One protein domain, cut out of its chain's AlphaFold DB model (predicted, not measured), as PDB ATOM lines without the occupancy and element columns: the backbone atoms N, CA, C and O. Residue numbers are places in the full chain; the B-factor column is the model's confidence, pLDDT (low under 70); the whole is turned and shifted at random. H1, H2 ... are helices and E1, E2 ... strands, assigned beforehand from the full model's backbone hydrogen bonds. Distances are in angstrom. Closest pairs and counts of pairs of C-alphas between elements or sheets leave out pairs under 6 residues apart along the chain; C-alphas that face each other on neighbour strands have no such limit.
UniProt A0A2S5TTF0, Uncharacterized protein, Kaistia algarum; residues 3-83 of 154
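What this domain is: This is residues 3 to 83 of the 154 residues of an uncharacterized protein of Kaistia algarum (UniProt A0A2S5TTF0). Little regular structure: a long, open, mostly unnamed loop of chain, with the hairpin E1 and E2 at one end, where residues 7 to 12 stick out, H1 towards the other end, and H2 then H3 leading back towards the hairpin. Of 81 printed residues, 30 are in named elements, in the order E1, E2, H1, H2, H3, class mixed, with an antiparallel sheet E1 - E2. The whole is only just extended, close to loose, radius of gyration of the C-alphas 18.0 A, spanning 57 by 28 by 18 A.

How they stand to each other: E1, residues 3 to 7, and E2, residues 12 to 17, form an antiparallel hairpin at 145 degrees; N 5 and O 14 are within hydrogen-bond range, 2.9 A. H1, residues 42 to 46, and H2, residues 68 to 77, are apart. H3, residues 80 to 83, is close to H2 but not clearly touching; their closest C-alphas, Ala 75 and Phe 81, are 7.1 A apart. Every O i to N i+4 pair is within hydrogen-bond range in H1 and H2; H3 is too short for one.

Where its parts are: E1, 12.3 A long, begins at C-alpha 3 (-10.426, -12.858, -25.126). E2 measures 16.2 A, H1 6.0 A, H2 14.2 A and H3 5.7 A, ending at C-alpha 83 (-1.994, -13.402, -17.909).

The domain as a whole: The printed part has no cut. Links E2 to H1 and H1 to H2 are long. Residues 3, 58 to 59 and 83 have pLDDT under 70.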
ATOM      1  N   ARG A   3      -9.545 -11.771 -25.556       69.81
ATOM      2  CA  ARG A   3     -10.426 -12.858 -25.126       69.81
ATOM      3  C   ARG A   3     -10.581 -13.832 -26.276       69.81
ATOM      4  O   ARG A   3     -10.816 -13.415 -27.412       69.81
ATOM      5  N   GLU A   4     -10.446 -15.113 -25.978       78.25
ATOM      6  CA  GLU A   4     -10.801 -16.162 -26.920       78.25
ATOM      7  C   GLU A   4     -12.325 -16.279 -26.971       78.25
ATOM      8  O   GLU A   4     -12.992 -16.414 -25.946       78.25
ATOM      9  N   ILE A   5     -12.892 -16.165 -28.169       80.31
ATOM     10  CA  ILE A   5     -14.324 -16.314 -28.397       80.31
ATOM     11  C   ILE A   5     -14.528 -17.551 -29.252       80.31
ATOM     12  O   ILE A   5     -14.029 -17.641 -30.376       80.31
ATOM     13  N   TYR A   6     -15.304 -18.493 -28.729       82.50
ATOM     14  CA  TYR A   6     -15.705 -19.667 -29.481       82.50
ATOM     15  C   TYR A   6     -16.863 -19.327 -30.423       82.50
ATOM     16  O   TYR A   6     -17.973 -19.004 -29.993       82.50
ATOM     17  N   LEU A   7     -16.621 -19.411 -31.731       84.75
ATOM     18  CA  LEU A   7     -17.653 -19.189 -32.734       84.75
ATOM     19  C   LEU A   7     -18.402 -20.495 -32.999       84.75
ATOM     20  O   LEU A   7     -17.974 -21.338 -33.787       84.75
ATOM     21  N   ARG A   8     -19.584 -20.630 -32.388       76.81
ATOM     22  CA  ARG A   8     -20.429 -21.833 -32.501       76.81
ATOM     23  C   ARG A   8     -20.769 -22.211 -33.951       76.81
ATOM     24  O   ARG A   8     -20.862 -23.394 -34.254       76.81
ATOM     25  N   LYS A   9     -20.920 -21.225 -34.848       79.50
ATOM     26  CA  LYS A   9     -21.232 -21.454 -36.273       79.50
ATOM     27  C   LYS A   9     -20.056 -22.024 -37.075       79.50
ATOM     28  O   LYS A   9     -20.279 -22.857 -37.940       79.50
ATOM     29  N   SER A  10     -18.822 -21.596 -36.802       77.69
ATOM     30  CA  SER A  10     -17.632 -22.037 -37.546       77.69
ATOM     31  C   SER A  10     -16.818 -23.113 -36.821       77.69
ATOM     32  O   SER A  10     -15.849 -23.607 -37.388       77.69
ATOM     33  N   ARG A  11     -17.188 -23.462 -35.576       81.38
ATOM     34  CA  ARG A  11     -16.439 -24.346 -34.658       81.38
ATOM     35  C   ARG A  11     -14.967 -23.946 -34.479       81.38
ATOM     36  O   ARG A  11     -14.145 -24.772 -34.099       81.38
ATOM     37  N   LYS A  12     -14.638 -22.681 -34.740       83.12
ATOM     38  CA  LYS A  12     -13.294 -22.117 -34.584       83.12
ATOM     39  C   LYS A  12     -13.276 -21.179 -33.389       83.12
ATOM     40  O   LYS A  12     -14.251 -20.463 -33.146       83.12
ATOM     41  N   SER A  13     -12.162 -21.153 -32.673       79.69
ATOM     42  CA  SER A  13     -11.896 -20.086 -31.723       79.69
ATOM     43  C   SER A  13     -11.242 -18.904 -32.434       79.69
ATOM     44  O   SER A  13     -10.419 -19.062 -33.335       79.69
ATOM     45  N   VAL A  14     -11.678 -17.698 -32.078       83.75
ATOM     46  CA  VAL A  14     -11.110 -16.450 -32.586       83.75
ATOM     47  C   VAL A  14     -10.745 -15.584 -31.398       83.75
ATOM     48  O   VAL A  14     -11.579 -15.291 -30.543       83.75
ATOM     49  N   VAL A  15      -9.491 -15.150 -31.356       80.88
ATOM     50  CA  VAL A  15      -9.024 -14.202 -30.349       80.88
ATOM     51  C   VAL A  15      -9.463 -12.802 -30.763       80.88
ATOM     52  O   VAL A  15      -9.063 -12.295 -31.811       80.88
ATOM     53  N   ARG A  16     -10.289 -12.159 -29.936       79.69
ATOM     54  CA  ARG A  16     -10.715 -10.768 -30.123       79.69
ATOM     55  C   ARG A  16     -10.070  -9.867 -29.083       79.69
ATOM     56  O   ARG A  16      -9.941 -10.232 -27.917       79.69
ATOM     57  N   ARG A  17      -9.685  -8.662 -29.502       75.12
ATOM     58  CA  ARG A  17      -9.150  -7.628 -28.613       75.12
ATOM     59  C   ARG A  17     -10.284  -6.712 -28.163       75.12
ATOM     60  O   ARG A  17     -10.926  -6.079 -28.990       75.12
ATOM     61  N   PHE A  18     -10.491  -6.629 -26.858       73.69
ATOM     62  CA  PHE A  18     -11.375  -5.661 -26.217       73.69
ATOM     63  C   PHE A  18     -10.535  -4.523 -25.620       73.69
ATOM     64  O   PHE A  18      -9.482  -4.807 -25.029       73.69
ATOM     65  N   PRO A  19     -10.937  -3.252 -25.777       71.12
ATOM     66  CA  PRO A  19     -10.275  -2.147 -25.091       71.12
ATOM     67  C   PRO A  19     -10.492  -2.268 -23.576       71.12
ATOM     68  O   PRO A  19     -11.520  -2.779 -23.141       71.12
ATOM     69  N   LEU A  20      -9.508  -1.851 -22.773       73.56
ATOM     70  CA  LEU A  20      -9.601  -1.894 -21.309       73.56
ATOM     71  C   LEU A  20     -10.651  -0.906 -20.783       73.56
ATOM     72  O   LEU A  20     -11.466  -1.259 -19.941       73.56
ATOM     73  N   PHE A  21     -10.663   0.305 -21.336       77.06
ATOM     74  CA  PHE A  21     -11.591   1.366 -20.960       77.06
ATOM     75  C   PHE A  21     -12.687   1.512 -22.023       77.06
ATOM     76  O   PHE A  21     -12.696   2.442 -22.825       77.06
ATOM     77  N   THR A  22     -13.602   0.544 -22.081       78.56
ATOM     78  CA  THR A  22     -14.777   0.623 -22.965       78.56
ATOM     79  C   THR A  22     -15.676   1.794 -22.568       78.56
ATOM     80  O   THR A  22     -16.104   1.861 -21.415       78.56
ATOM     81  N   GLY A  23     -16.013   2.664 -23.523       81.00
ATOM     82  CA  GLY A  23     -16.880   3.823 -23.273       81.00
ATOM     83  C   GLY A  23     -16.159   5.028 -22.665       81.00
ATOM     84  O   GLY A  23     -16.821   5.968 -22.246       81.00
ATOM     85  N   TYR A  24     -14.825   5.001 -22.615       85.69
ATOM     86  CA  TYR A  24     -14.003   6.109 -22.143       85.69
ATOM     87  C   TYR A  24     -13.130   6.665 -23.257       85.69
ATOM     88  O   TYR A  24     -12.589   5.918 -24.074       85.69
ATOM     89  N   ILE A  25     -12.938   7.978 -23.218       86.25
ATOM     90  CA  ILE A  25     -11.950   8.698 -24.013       86.25
ATOM     91  C   ILE A  25     -11.113   9.513 -23.032       86.25
ATOM     92  O   ILE A  25     -11.656  10.167 -22.145       86.25
ATOM     93  N   PHE A  26      -9.792   9.453 -23.181       87.38
ATOM     94  CA  PHE A  26      -8.870  10.274 -22.404       87.38
ATOM     95  C   PHE A  26      -8.449  11.469 -23.246       87.38
ATOM     96  O   PHE A  26      -8.039  11.306 -24.395       87.38
ATOM     97  N   VAL A  27      -8.546  12.659 -22.662       86.94
ATOM     98  CA  VAL A  27      -8.150  13.912 -23.302       86.94
ATOM     99  C   VAL A  27      -6.959  14.466 -22.533       86.94
ATOM    100  O   VAL A  27      -7.047  14.694 -21.329       86.94
ATOM    101  N   ALA A  28      -5.835  14.650 -23.220       85.62
ATOM    102  CA  ALA A  28      -4.643  15.227 -22.616       85.62
ATOM    103  C   ALA A  28      -4.839  16.733 -22.406       85.62
ATOM    104  O   ALA A  28      -5.188  17.455 -23.343       85.62
ATOM    105  N   GLN A  29      -4.584  17.211 -21.186       84.75
ATOM    106  CA  GLN A  29      -4.637  18.634 -20.876       84.75
ATOM    107  C   GLN A  29      -3.268  19.280 -21.106       84.75
ATOM    108  O   GLN A  29      -2.301  18.875 -20.458       84.75
ATOM    109  N   PRO A  30      -3.137  20.260 -22.024       83.62
ATOM    110  CA  PRO A  30      -1.854  20.871 -22.284       83.62
ATOM    111  C   PRO A  30      -1.438  21.711 -21.081       83.62
ATOM    112  O   PRO A  30      -2.228  22.460 -20.499       83.62
ATOM    113  N   MET A  31      -0.165  21.586 -20.726       86.06
ATOM    114  CA  MET A  31       0.458  22.407 -19.702       86.06
ATOM    115  C   MET A  31       1.018  23.666 -20.358       86.06
ATOM    116  O   MET A  31       1.678  23.603 -21.399       86.06
ATOM    117  N   ARG A  32       0.729  24.826 -19.772       88.94
ATOM    118  CA  ARG A  32       1.286  26.103 -20.214       88.94
ATOM    119  C   ARG A  32       2.763  26.200 -19.816       88.94
ATOM    120  O   ARG A  32       3.257  25.442 -18.982       88.94
ATOM    121  N   ARG A  33       3.481  27.161 -20.410       91.00
ATOM    122  CA  ARG A  33       4.913  27.404 -20.129       91.00
ATOM    123  C   ARG A  33       5.195  27.769 -18.670       91.00
ATOM    124  O   ARG A  33       6.301  27.540 -18.203       91.00
ATOM    125  N   ASP A  34       4.211  28.332 -17.980       90.94
ATOM    126  CA  ASP A  34       4.276  28.705 -16.566       90.94
ATOM    127  C   ASP A  34       3.991  27.529 -15.609       90.94
ATOM    128  O   ASP A  34       3.991  27.712 -14.397       90.94
ATOM    129  N   GLY A  35       3.740  26.324 -16.137       84.00
ATOM    130  CA  GLY A  35       3.392  25.139 -15.350       84.00
ATOM    131  C   GLY A  35       1.912  25.039 -14.970       84.00
ATOM    132  O   GLY A  35       1.507  24.029 -14.399       84.00
ATOM    133  N   SER A  36       1.081  26.032 -15.306       84.69
ATOM    134  CA  SER A  36      -0.365  25.958 -15.092       84.69
ATOM    135  C   SER A  36      -1.042  25.063 -16.135       84.69
ATOM    136  O   SER A  36      -0.623  24.982 -17.295       84.69
ATOM    137  N   LEU A  37      -2.121  24.382 -15.746       82.88
ATOM    138  CA  LEU A  37      -2.945  23.632 -16.691       82.88
ATOM    139  C   LEU A  37      -3.756  24.606 -17.560       82.88
ATOM    140  O   LEU A  37      -4.369  25.549 -17.053       82.88
ATOM    141  N   ALA A  38      -3.772  24.385 -18.876       85.62
ATOM    142  CA  ALA A  38      -4.604  25.179 -19.774       85.62
ATOM    143  C   ALA A  38      -6.090  24.946 -19.474       85.62
ATOM    144  O   ALA A  38      -6.503  23.817 -19.219       85.62
ATOM    145  N   GLN A  39      -6.904  26.002 -19.530       84.31
ATOM    146  CA  GLN A  39      -8.357  25.851 -19.439       84.31
ATOM    147  C   GLN A  39      -8.868  25.012 -20.612       84.31
ATOM    148  O   GLN A  39      -8.429  25.192 -21.748       84.31
ATOM    149  N   MET A  40      -9.789  24.105 -20.311       84.94
ATOM    150  CA  MET A  40     -10.409  23.215 -21.280       84.94
ATOM    151  C   MET A  40     -11.876  23.595 -21.483       84.94
ATOM    152  O   MET A  40     -12.557  23.853 -20.488       84.94
ATOM    153  N   PRO A  41     -12.379  23.599 -22.729       86.81
ATOM    154  CA  PRO A  41     -13.789  23.831 -23.019       86.81
ATOM    155  C   PRO A  41     -14.590  22.542 -22.766       86.81
ATOM    156  O   PRO A  41     -14.982  21.827 -23.692       86.81
ATOM    157  N   TRP A  42     -14.749  22.179 -21.490       85.19
ATOM    158  CA  TRP A  42     -15.429  20.944 -21.077       85.19
ATOM    159  C   TRP A  42     -16.895  20.897 -21.517       85.19
ATOM    160  O   TRP A  42     -17.410  19.823 -21.816       85.19
ATOM    161  N   ASP A  43     -17.540  22.056 -21.594       85.50
ATOM    162  CA  ASP A  43     -18.889  22.268 -22.114       85.50
ATOM    163  C   ASP A  43     -19.011  21.857 -23.588       85.50
ATOM    164  O   ASP A  43     -19.917  21.108 -23.953       85.50
ATOM    165  N   VAL A  44     -18.052  22.265 -24.424       88.06
ATOM    166  CA  VAL A  44     -18.017  21.905 -25.849       88.06
ATOM    167  C   VAL A  44     -17.780  20.407 -26.025       88.06
ATOM    168  O   VAL A  44     -18.447  19.764 -26.836       88.06
ATOM    169  N   LEU A  45     -16.855  19.831 -25.251       85.69
ATOM    170  CA  LEU A  45     -16.597  18.391 -25.283       85.69
ATOM    171  C   LEU A  45     -17.830  17.597 -24.835       85.69
ATOM    172  O   LEU A  45     -18.196  16.626 -25.486       85.69
ATOM    173  N   GLY A  46     -18.507  18.023 -23.768       84.62
ATOM    174  CA  GLY A  46     -19.730  17.377 -23.290       84.62
ATOM    175  C   GLY A  46     -20.902  17.451 -24.273       84.62
ATOM    176  O   GLY A  46     -21.766  16.583 -24.238       84.62
ATOM    177  N   ALA A  47     -20.926  18.450 -25.157       87.88
ATOM    178  CA  ALA A  47     -21.972  18.630 -26.164       87.88
ATOM    179  C   ALA A  47     -21.734  17.843 -27.468       87.88
ATOM    180  O   ALA A  47     -22.597  17.835 -28.347       87.88
ATOM    181  N   CYS A  48     -20.568  17.211 -27.632       88.88
ATOM    182  CA  CYS A  48     -20.257  16.441 -28.833       88.88
ATOM    183  C   CYS A  48     -21.099  15.154 -28.909       88.88
ATOM    184  O   CYS A  48     -21.281  14.452 -27.914       88.88
ATOM    185  N   ASP A  49     -21.563  14.808 -30.113       92.38
ATOM    186  CA  ASP A  49     -22.361  13.598 -30.329       92.38
ATOM    187  C   ASP A  49     -21.590  12.325 -29.929       92.38
ATOM    188  O   ASP A  49     -20.390  12.184 -30.177       92.38
ATOM    189  N   GLY A  50     -22.285  11.399 -29.269       88.50
ATOM    190  CA  GLY A  50     -21.703  10.181 -28.701       88.50
ATOM    191  C   GLY A  50     -20.958  10.354 -27.367       88.50
ATOM    192  O   GLY A  50     -20.550   9.343 -26.785       88.50
ATOM    193  N   ILE A  51     -20.803  11.576 -26.841       88.00
ATOM    194  CA  ILE A  51     -20.243  11.812 -25.502       88.00
ATOM    195  C   ILE A  51     -21.379  11.844 -24.478       88.00
ATOM    196  O   ILE A  51     -22.218  12.734 -24.478       88.00
ATOM    197  N   GLY A  52     -21.415  10.845 -23.592       86.19
ATOM    198  CA  GLY A  52     -22.470  10.744 -22.579       86.19
ATOM    199  C   GLY A  52     -22.312  11.741 -21.429       86.19
ATOM    200  O   GLY A  52     -23.290  12.312 -20.964       86.19
ATOM    201  N   SER A  53     -21.087  11.921 -20.931       84.88
ATOM    202  CA  SER A  53     -20.752  12.924 -19.913       84.88
ATOM    203  C   SER A  53     -19.237  13.080 -19.788       84.88
ATOM    204  O   SER A  53     -18.478  12.143 -20.057       84.88
ATOM    205  N   VAL A  54     -18.797  14.260 -19.347       86.94
ATOM    206  CA  VAL A  54     -17.432  14.465 -18.853       86.94
ATOM    207  C   VAL A  54     -17.419  14.058 -17.383       86.94
ATOM    208  O   VAL A  54     -18.135  14.643 -16.574       86.94
ATOM    209  N   LEU A  55     -16.632  13.040 -17.032       86.44
ATOM    210  CA  LEU A  55     -16.491  12.637 -15.634       86.44
ATOM    211  C   LEU A  55     -15.816  13.741 -14.832       86.44
ATOM    212  O   LEU A  55     -14.776  14.231 -15.260       86.44
ATOM    213  N   GLY A  56     -16.365  14.080 -13.667       81.38
ATOM    214  CA  GLY A  56     -15.873  15.185 -12.856       81.38
ATOM    215  C   GLY A  56     -16.884  15.684 -11.825       81.38
ATOM    216  O   GLY A  56     -17.949  15.090 -11.671       81.38
ATOM    217  N   ASN A  57     -16.547  16.769 -11.125       74.00
ATOM    218  CA  ASN A  57     -17.434  17.438 -10.168       74.00
ATOM    219  C   ASN A  57     -17.457  18.955 -10.422       74.00
ATOM    220  O   ASN A  57     -16.444  19.517 -10.829       74.00
ATOM    221  N   ASP A  58     -18.596  19.609 -10.179       69.19
ATOM    222  CA  ASP A  58     -18.760  21.075 -10.226       69.19
ATOM    223  C   ASP A  58     -18.186  21.761 -11.486       69.19
ATOM    224  O   ASP A  58     -17.562  22.819 -11.417       69.19
ATOM    225  N   GLY A  59     -18.368  21.148 -12.662       66.81
ATOM    226  CA  GLY A  59     -17.882  21.689 -13.943       66.81
ATOM    227  C   GLY A  59     -16.395  21.440 -14.233       66.81
ATOM    228  O   GLY A  59     -15.895  21.862 -15.275       66.81
ATOM    229  N   TRP A  60     -15.694  20.718 -13.357       74.06
ATOM    230  CA  TRP A  60     -14.302  20.313 -13.539       74.06
ATOM    231  C   TRP A  60     -14.214  18.842 -13.900       74.06
ATOM    232  O   TRP A  60     -14.778  18.005 -13.200       74.06
ATOM    233  N   ALA A  61     -13.456  18.512 -14.946       82.94
ATOM    234  CA  ALA A  61     -13.175  17.125 -15.280       82.94
ATOM    235  C   ALA A  61     -12.297  16.443 -14.217       82.94
ATOM    236  O   ALA A  61     -11.422  17.059 -13.603       82.94
ATOM    237  N   LEU A  62     -12.496  15.138 -14.048       83.56
ATOM    238  CA  LEU A  62     -11.657  14.264 -13.248       83.56
ATOM    239  C   LEU A  62     -10.253  14.228 -13.859       83.56
ATOM    240  O   LEU A  62     -10.044  13.675 -14.942       83.56
ATOM    241  N   VAL A  63      -9.283  14.799 -13.148       81.50
ATOM    242  CA  VAL A  63      -7.887  14.801 -13.586       81.50
ATOM    243  C   VAL A  63      -7.294  13.415 -13.377       81.50
ATOM    244  O   VAL A  63      -7.193  12.915 -12.255       81.50
ATOM    245  N   VAL A  64      -6.866  12.799 -14.473       83.75
ATOM    246  CA  VAL A  64      -6.113  11.549 -14.436       83.75
ATOM    247  C   VAL A  64      -4.623  11.887 -14.324       83.75
ATOM    248  O   VAL A  64      -4.136  12.683 -15.126       83.75
ATOM    249  N   PRO A  65      -3.874  11.302 -13.371       81.62
ATOM    250  CA  PRO A  65      -2.437  11.537 -13.270       81.62
ATOM    251  C   PRO A  65      -1.699  11.234 -14.584       81.62
ATOM    252  O   PRO A  65      -1.943  10.202 -15.218       81.62
ATOM    253  N   ASN A  66      -0.756  12.099 -14.963       78.56
ATOM    254  CA  ASN A  66       0.055  11.919 -16.172       78.56
ATOM    255  C   ASN A  66       0.788  10.566 -16.166       78.56
ATOM    256  O   ASN A  66       1.282  10.107 -15.132       78.56
ATOM    257  N   GLY A  67       0.866   9.909 -17.325       81.50
ATOM    258  CA  GLY A  67       1.521   8.608 -17.467       81.50
ATOM    259  C   GLY A  67       0.665   7.426 -17.005       81.50
ATOM    260  O   GLY A  67       1.063   6.273 -17.165       81.50
ATOM    261  N   TYR A  68      -0.498   7.650 -16.389       83.69
ATOM    262  CA  TYR A  68      -1.399   6.569 -15.998       83.69
ATOM    263  C   TYR A  68      -1.979   5.856 -17.218       83.69
ATOM    264  O   TYR A  68      -1.895   4.631 -17.329       83.69
ATOM    265  N   VAL A  69      -2.597   6.629 -18.112       83.31
ATOM    266  CA  VAL A  69      -3.312   6.111 -19.284       83.31
ATOM    267  C   VAL A  69      -2.321   5.406 -20.199       83.31
ATOM    268  O   VAL A  69      -2.578   4.298 -20.661       83.31
ATOM    269  N   GLU A  70      -1.141   5.995 -20.357       84.62
ATOM    270  CA  GLU A  70      -0.024   5.472 -21.126       84.62
ATOM    271  C   GLU A  70       0.484   4.153 -20.541       84.62
ATOM    272  O   GLU A  70       0.666   3.193 -21.288       84.62
ATOM    273  N   ARG A  71       0.647   4.049 -19.213       85.62
ATOM    274  CA  ARG A  71       1.032   2.788 -18.550       85.62
ATOM    275  C   ARG A  71      -0.011   1.694 -18.763       85.62
ATOM    276  O   ARG A  71       0.349   0.568 -19.105       85.62
ATOM    277  N   MET A  72      -1.295   2.016 -18.612       85.19
ATOM    278  CA  MET A  72      -2.392   1.067 -18.831       85.19
ATOM    279  C   MET A  72      -2.480   0.619 -20.292       85.19
ATOM    280  O   MET A  72      -2.637  -0.569 -20.584       85.19
ATOM    281  N   GLN A  73      -2.319   1.552 -21.229       82.31
ATOM    282  CA  GLN A  73      -2.289   1.263 -22.658       82.31
ATOM    283  C   GLN A  73      -1.071   0.410 -23.028       82.31
ATOM    284  O   GLN A  73      -1.219  -0.585 -23.742       82.31
ATOM    285  N   ALA A  74       0.113   0.740 -22.510       85.06
ATOM    286  CA  ALA A  74       1.333  -0.035 -22.712       85.06
ATOM    287  C   ALA A  74       1.180  -1.460 -22.164       85.06
ATOM    288  O   ALA A  74       1.463  -2.423 -22.876       85.06
ATOM    289  N   ALA A  75       0.623  -1.619 -20.961       84.25
ATOM    290  CA  ALA A  75       0.325  -2.927 -20.382       84.25
ATOM    291  C   ALA A  75      -0.679  -3.733 -21.223       84.25
ATOM    292  O   ALA A  75      -0.538  -4.951 -21.374       84.25
ATOM    293  N   GLN A  76      -1.666  -3.065 -21.829       80.50
ATOM    294  CA  GLN A  76      -2.610  -3.692 -22.754       80.50
ATOM    295  C   GLN A  76      -1.946  -4.129 -24.062       80.50
ATOM    296  O   GLN A  76      -2.342  -5.145 -24.638       80.50
ATOM    297  N   ILE A  77      -0.992  -3.357 -24.578       81.38
ATOM    298  CA  ILE A  77      -0.225  -3.714 -25.779       81.38
ATOM    299  C   ILE A  77       0.705  -4.890 -25.479       81.38
ATOM    300  O   ILE A  77       0.729  -5.843 -26.252       81.38
ATOM    301  N   ALA A  78       1.364  -4.875 -24.322       83.69
ATOM    302  CA  ALA A  78       2.228  -5.952 -23.846       83.69
ATOM    303  C   ALA A  78       1.466  -7.235 -23.452       83.69
ATOM    304  O   ALA A  78       2.086  -8.259 -23.171       83.69
ATOM    305  N   GLY A  79       0.127  -7.206 -23.419       78.94
ATOM    306  CA  GLY A  79      -0.699  -8.369 -23.083       78.94
ATOM    307  C   GLY A  79      -0.646  -8.770 -21.607       78.94
ATOM    308  O   GLY A  79      -0.987  -9.901 -21.271       78.94
ATOM    309  N   LEU A  80      -0.239  -7.864 -20.710       78.69
ATOM    310  CA  LEU A  80      -0.100  -8.161 -19.277       78.69
ATOM    311  C   LEU A  80      -1.437  -8.525 -18.614       78.69
ATOM    312  O   LEU A  80      -1.463  -9.333 -17.692       78.69
ATOM    313  N   PHE A  81      -2.551  -7.990 -19.121       73.56
ATOM    314  CA  PHE A  81      -3.894  -8.318 -18.630       73.56
ATOM    315  C   PHE A  81      -4.388  -9.704 -19.050       73.56
ATOM    316  O   PHE A  81      -5.332 -10.208 -18.455       73.56
ATOM    317  N   ASP A  82      -3.786 -10.312 -20.073       70.75
ATOM    318  CA  ASP A  82      -4.219 -11.632 -20.538       70.75
ATOM    319  C   ASP A  82      -3.744 -12.724 -19.560       70.75
ATOM    320  O   ASP A  82      -4.452 -13.697 -19.324       70.75
ATOM    321  N   LYS A  83      -2.586 -12.504 -18.916       61.12
ATOM    322  CA  LYS A  83      -1.994 -13.402 -17.909       61.12
ATOM    323  C   LYS A  83      -2.698 -13.360 -16.550       61.12
ATOM    324  O   LYS A  83      -2.595 -14.308 -15.787       61.12
TER     325      LYS A  83